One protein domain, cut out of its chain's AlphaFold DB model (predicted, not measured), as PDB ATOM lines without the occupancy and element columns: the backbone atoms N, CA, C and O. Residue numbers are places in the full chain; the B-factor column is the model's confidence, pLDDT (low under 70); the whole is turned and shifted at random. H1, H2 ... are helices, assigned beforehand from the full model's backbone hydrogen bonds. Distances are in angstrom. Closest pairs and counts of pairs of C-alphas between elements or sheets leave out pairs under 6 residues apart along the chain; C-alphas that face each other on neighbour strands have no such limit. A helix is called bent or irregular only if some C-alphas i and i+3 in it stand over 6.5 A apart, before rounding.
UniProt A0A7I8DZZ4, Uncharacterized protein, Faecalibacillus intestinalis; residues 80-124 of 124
ATOM      1  N   GLU A  80      32.485  -1.457  -6.942       84.81
ATOM      2  CA  GLU A  80      31.455  -1.700  -5.928       84.81
ATOM      3  C   GLU A  80      31.276  -0.469  -5.048       84.81
ATOM      4  O   GLU A  80      30.147  -0.035  -4.816       84.81
ATOM      5  N   LYS A  81      32.377   0.190  -4.680       84.62
ATOM      6  CA  LYS A  81      32.323   1.465  -3.960       84.62
ATOM      7  C   LYS A  81      31.671   2.576  -4.787       84.62
ATOM      8  O   LYS A  81      30.884   3.361  -4.259       84.62
ATOM      9  N   VAL A  82      31.940   2.633  -6.094       78.44
ATOM     10  CA  VAL A  82      31.246   3.568  -6.998       78.44
ATOM     11  C   VAL A  82      29.747   3.247  -7.056       78.44
ATOM     12  O   VAL A  82      28.921   4.146  -6.897       78.44
ATOM     13  N   LYS A  83      29.360   1.977  -7.226       79.94
ATOM     14  CA  LYS A  83      27.945   1.561  -7.212       79.94
ATOM     15  C   LYS A  83      27.256   1.929  -5.898       79.94
ATOM     16  O   LYS A  83      26.124   2.412  -5.929       79.94
ATOM     17  N   GLU A  84      27.922   1.736  -4.764       87.06
ATOM     18  CA  GLU A  84      27.413   2.109  -3.445       87.06
ATOM     19  C   GLU A  84      27.129   3.617  -3.372       87.06
ATOM     20  O   GLU A  84      26.014   4.011  -3.030       87.06
ATOM     21  N   MET A  85      28.075   4.459  -3.807       83.31
ATOM     22  CA  MET A  85      27.903   5.920  -3.840       83.31
ATOM     23  C   MET A  85      26.687   6.361  -4.668       83.31
ATOM     24  O   MET A  85      25.988   7.300  -4.287       83.31
ATOM     25  N   PHE A  86      26.403   5.683  -5.784       83.12
ATOM     26  CA  PHE A  86      25.269   6.010  -6.659       83.12
ATOM     27  C   PHE A  86      23.958   5.302  -6.290       83.12
ATOM     28  O   PHE A  86      22.903   5.640  -6.837       83.12
ATOM     29  N   THR A  87      23.980   4.353  -5.352       88.62
ATOM     30  CA  THR A  87      22.790   3.592  -4.940       88.62
ATOM     31  C   THR A  87      21.651   4.494  -4.442       88.62
ATOM     32  O   THR A  87      20.523   4.305  -4.907       88.62
ATOM     33  N   PRO A  88      21.884   5.520  -3.596       90.31
ATOM     34  CA  PRO A  88      20.822   6.435  -3.174       90.31
ATOM     35  C   PRO A  88      20.148   7.161  -4.346       90.31
ATOM     36  O   PRO A  88      18.920   7.211  -4.415       90.31
ATOM     37  N   ALA A  89      20.934   7.666  -5.304       83.31
ATOM     38  CA  ALA A  89      20.416   8.363  -6.480       83.31
ATOM     39  C   ALA A  89      19.610   7.422  -7.389       83.31
ATOM     40  O   ALA A  89      18.517   7.773  -7.832       83.31
ATOM     41  N   LYS A  90      20.107   6.198  -7.610       85.00
ATOM     42  CA  LYS A  90      19.387   5.155  -8.352       85.00
ATOM     43  C   LYS A  90      18.050   4.814  -7.689       85.00
ATOM     44  O   LYS A  90      17.041   4.685  -8.378       85.00
ATOM     45  N   ASN A  91      18.033   4.679  -6.366       91.19
ATOM     46  CA  ASN A  91      16.820   4.361  -5.616       91.19
ATOM     47  C   ASN A  91      15.789   5.492  -5.706       91.19
ATOM     48  O   ASN A  91      14.619   5.217  -5.963       91.19
ATOM     49  N   ALA A  92      16.223   6.748  -5.570       88.44
ATOM     50  CA  ALA A  92      15.357   7.912  -5.740       88.44
ATOM     51  C   ALA A  92      14.776   7.987  -7.162       88.44
ATOM     52  O   ALA A  92      13.571   8.154  -7.327       88.44
ATOM     53  N   PHE A  93      15.607   7.782  -8.188       89.56
ATOM     54  CA  PHE A  93      15.158   7.737  -9.579       89.56
ATOM     55  C   PHE A  93      14.096   6.651  -9.803       89.56
ATOM     56  O   PHE A  93      13.024   6.929 -10.337       89.56
ATOM     57  N   ASN A  94      14.360   5.426  -9.337       92.25
ATOM     58  CA  ASN A  94      13.424   4.309  -9.465       92.25
ATOM     59  C   ASN A  94      12.098   4.577  -8.749       92.25
ATOM     60  O   ASN A  94      11.040   4.235  -9.273       92.25
ATOM     61  N   HIS A  95      12.144   5.184  -7.563       94.69
ATOM     62  CA  HIS A  95      10.943   5.569  -6.833       94.69
ATOM     63  C   HIS A  95      10.084   6.542  -7.654       94.69
ATOM     64  O   HIS A  95       8.917   6.243  -7.896       94.69
ATOM     65  N   CYS A  96      10.680   7.612  -8.189       91.19
ATOM     66  CA  CYS A  96       9.977   8.570  -9.046       91.19
ATOM     67  C   CYS A  96       9.388   7.913 -10.305       91.19
ATOM     68  O   CYS A  96       8.250   8.189 -10.681       91.19
ATOM     69  N   CYS A  97      10.140   7.024 -10.963       90.88
ATOM     70  CA  CYS A  97       9.646   6.295 -12.134       90.88
ATOM     71  C   CYS A  97       8.444   5.408 -11.797       90.88
ATOM     72  O   CYS A  97       7.492   5.347 -12.574       90.88
ATOM     73  N   ASN A  98       8.472   4.738 -10.645       95.25
ATOM     74  CA  ASN A  98       7.371   3.890 -10.203       95.25
ATOM     75  C   ASN A  98       6.123   4.712  -9.870       95.25
ATOM     76  O   ASN A  98       5.027   4.326 -10.267       95.25
ATOM     77  N   GLU A  99       6.274   5.853  -9.193       95.12
ATOM     78  CA  GLU A  99       5.154   6.760  -8.922       95.12
ATOM     79  C   GLU A  99       4.535   7.299 -10.211       95.12
ATOM     80  O   GLU A  99       3.317   7.254 -10.376       95.12
ATOM     81  N   LEU A 100       5.369   7.729 -11.163       92.94
ATOM     82  CA  LEU A 100       4.899   8.181 -12.469       92.94
ATOM     83  C   LEU A 100       4.160   7.067 -13.217       92.94
ATOM     84  O   LEU A 100       3.092   7.303 -13.780       92.94
ATOM     85  N   ASN A 101       4.703   5.850 -13.209       93.50
ATOM     86  CA  ASN A 101       4.056   4.705 -13.837       93.50
ATOM     87  C   ASN A 101       2.695   4.407 -13.192       93.50
ATOM     88  O   ASN A 101       1.717   4.209 -13.908       93.50
ATOM     89  N   ASN A 102       2.607   4.429 -11.860       94.56
ATOM     90  CA  ASN A 102       1.346   4.222 -11.147       94.56
ATOM     91  C   ASN A 102       0.319   5.299 -11.506       94.56
ATOM     92  O   ASN A 102      -0.814   4.964 -11.845       94.56
ATOM     93  N   TYR A 103       0.729   6.569 -11.521       93.69
ATOM     94  CA  TYR A 103      -0.135   7.673 -11.927       93.69
ATOM     95  C   TYR A 103      -0.683   7.470 -13.345       93.69
ATOM     96  O   TYR A 103      -1.889   7.562 -13.563       93.69
ATOM     97  N   ILE A 104       0.178   7.132 -14.312       91.44
ATOM     98  CA  ILE A 104      -0.244   6.866 -15.694       91.44
ATOM     99  C   ILE A 104      -1.250   5.706 -15.736       91.44
ATOM    100  O   ILE A 104      -2.294   5.823 -16.374       91.44
ATOM    101  N   GLN A 105      -0.976   4.598 -15.042       89.50
ATOM    102  CA  GLN A 105      -1.884   3.448 -15.001       89.50
ATOM    103  C   GLN A 105      -3.254   3.812 -14.416       89.50
ATOM    104  O   GLN A 105      -4.273   3.368 -14.942       89.50
ATOM    105  N   GLU A 106      -3.303   4.640 -13.371       92.44
ATOM    106  CA  GLU A 106      -4.563   5.121 -12.798       92.44
ATOM    107  C   GLU A 106      -5.341   6.015 -13.766       92.44
ATOM    108  O   GLU A 106      -6.539   5.799 -13.952       92.44
ATOM    109  N   GLN A 107      -4.672   6.962 -14.434       90.06
ATOM    110  CA  GLN A 107      -5.320   7.862 -15.398       90.06
ATOM    111  C   GLN A 107      -5.978   7.100 -16.556       90.06
ATOM    112  O   GLN A 107      -7.051   7.481 -17.022       90.06
ATOM    113  N   TYR A 108      -5.363   6.005 -17.006       89.19
ATOM    114  CA  TYR A 108      -5.854   5.224 -18.142       89.19
ATOM    115  C   TYR A 108      -6.608   3.952 -17.746       89.19
ATOM    116  O   TYR A 108      -6.996   3.188 -18.629       89.19
ATOM    117  N   LYS A 109      -6.866   3.723 -16.453       88.38
ATOM    118  CA  LYS A 109      -7.457   2.472 -15.954       88.38
ATOM    119  C   LYS A 109      -8.784   2.123 -16.633       88.38
ATOM    120  O   LYS A 109      -8.937   1.002 -17.107       88.38
ATOM    121  N   GLY A 110      -9.698   3.091 -16.746       82.31
ATOM    122  CA  GLY A 110     -10.994   2.890 -17.407       82.31
ATOM    123  C   GLY A 110     -10.851   2.546 -18.892       82.31
ATOM    124  O   GLY A 110     -11.421   1.564 -19.355       82.31
ATOM    125  N   ALA A 111      -9.991   3.266 -19.617       84.12
ATOM    126  CA  ALA A 111      -9.712   2.974 -21.024       84.12
ATOM    127  C   ALA A 111      -9.075   1.583 -21.219       84.12
ATOM    128  O   ALA A 111      -9.332   0.905 -22.213       84.12
ATOM    129  N   LEU A 112      -8.257   1.137 -20.262       81.06
ATOM    130  CA  LEU A 112      -7.635  -0.187 -20.272       81.06
ATOM    131  C   LEU A 112      -8.649  -1.309 -20.006       81.06
ATOM    132  O   LEU A 112      -8.544  -2.388 -20.591       81.06
ATOM    133  N   GLU A 113      -9.611  -1.073 -19.114       83.56
ATOM    134  CA  GLU A 113     -10.720  -1.989 -18.826       83.56
ATOM    135  C   GLU A 113     -11.673  -2.096 -20.027       83.56
ATOM    136  O   GLU A 113     -11.991  -3.210 -20.452       83.56
ATOM    137  N   ASP A 114     -12.021  -0.965 -20.643       85.25
ATOM    138  CA  ASP A 114     -12.850  -0.904 -21.852       85.25
ATOM    139  C   ASP A 114     -12.202  -1.642 -23.031       85.25
ATOM    140  O   ASP A 114     -12.858  -2.404 -23.747       85.25
ATOM    141  N   GLU A 115     -10.891  -1.474 -23.224       84.69
ATOM    142  CA  GLU A 115     -10.153  -2.156 -24.288       84.69
ATOM    143  C   GLU A 115     -10.077  -3.674 -24.057       84.69
ATOM    144  O   GLU A 115     -10.275  -4.459 -24.990       84.69
ATOM    145  N   LYS A 116      -9.859  -4.117 -22.812       85.25
ATOM    146  CA  LYS A 116      -9.884  -5.548 -22.458       85.25
ATOM    147  C   LYS A 116     -11.249  -6.173 -22.730       85.25
ATOM    148  O   LYS A 116     -11.322  -7.268 -23.292       85.25
ATOM    149  N   GLU A 117     -12.324  -5.480 -22.371       83.56
ATOM    150  CA  GLU A 117     -13.691  -5.938 -22.619       83.56
ATOM    151  C   GLU A 117     -14.013  -5.966 -24.125       83.56
ATOM    152  O   GLU A 117     -14.613  -6.924 -24.621       83.56
ATOM    153  N   ARG A 118     -13.530  -4.980 -24.893       88.00
ATOM    154  CA  ARG A 118     -13.638  -4.963 -26.360       88.00
ATOM    155  C   ARG A 118     -12.980  -6.184 -27.004       88.00
ATOM    156  O   ARG A 118     -13.572  -6.796 -27.895       88.00
ATOM    157  N   ILE A 119     -11.771  -6.545 -26.572       87.69
ATOM    158  CA  ILE A 119     -11.050  -7.730 -27.069       87.69
ATOM    159  C   ILE A 119     -11.820  -9.014 -26.733       87.69
ATOM    160  O   ILE A 119     -11.960  -9.891 -27.590       87.69
ATOM    161  N   ARG A 120     -12.366  -9.105 -25.514       87.56
ATOM    162  CA  ARG A 120     -13.151 -10.259 -25.057       87.56
ATOM    163  C   ARG A 120     -14.393 -10.478 -25.921       87.56
ATOM    164  O   ARG A 120     -14.621 -11.592 -26.375       87.56
ATOM    165  N   ARG A 121     -15.135  -9.411 -26.230       84.69
ATOM    166  CA  ARG A 121     -16.330  -9.465 -27.093       84.69
ATOM    167  C   ARG A 121     -16.034  -9.815 -28.549       84.69
ATOM    168  O   ARG A 121     -16.906 -10.355 -29.210       84.69
ATOM    169  N   LYS A 122     -14.838  -9.506 -29.058       81.81
ATOM    170  CA  LYS A 122     -14.409  -9.895 -30.415       81.81
ATOM    171  C   LYS A 122     -13.943 -11.351 -30.522       81.81
ATOM    172  O   LYS A 122     -13.764 -11.826 -31.637       81.81
ATOM    173  N   SER A 123     -13.689 -12.013 -29.392       72.75
ATOM    174  CA  SER A 123     -13.204 -13.400 -29.343       72.75
ATOM    175  C   SER A 123     -14.306 -14.431 -29.047       72.75
ATOM    176  O   SER A 123     -14.000 -15.621 -29.019       72.75
ATOM    177  N   CYS A 124     -15.549 -13.990 -28.815       54.50
ATOM    178  CA  CYS A 124     -16.754 -14.825 -28.720       54.50
ATOM    179  C   CYS A 124     -17.542 -14.758 -30.032       54.50
ATOM    180  O   CYS A 124     -18.191 -15.773 -30.364       54.50
TER     181      CYS A 124
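This is residues 80 to 124 of the 124 residues of an uncharacterized protein of Faecalibacillus intestinalis (UniProt A0A7I8DZZ4). Two helices joined end to end make a thin, wide-open V, with the long arm H1 and the shorter arm H2 meeting at a corner by Tyr 108; a kink near residue 87 turns the first residues of H1. The printed part has 45 residues with two named helices, H1 then H2, and no named strand: all helix. It is extended, with a radius of gyration of the C-alphas of 18.5 A and spans of 57 by 20 by 5 A.

Start at Glu 80: H1, residues 80 to 107, has a kink of 45 degrees near residue 87 and is irregular, C-alphas 85 and 88 being 7.1 A apart. After Tyr 108, a tight link, comes H2, residues 109 to 122; the two helices meet only through their link. In H2 every O i to N i+4 pair is within hydrogen-bond range, in H1 22 of 24.

Find C-alpha 80 at (31.455, -1.700, -5.928); from there H1 runs 39.2 A to C-alpha 107. H2 runs 20.3 A from C-alpha 109 at (-7.457, 2.472, -15.954) to C-alpha 122 at (-14.409, -9.895, -30.415).

The C-alphas farthest apart, of Lys 81 and Cys 124, are 57.3 A apart. Residues 80 to 124 stand free, and the printed part has no cut. Its mean pLDDT is 86.7; look at Cys 124, the chain's last residue, for the one value under 70.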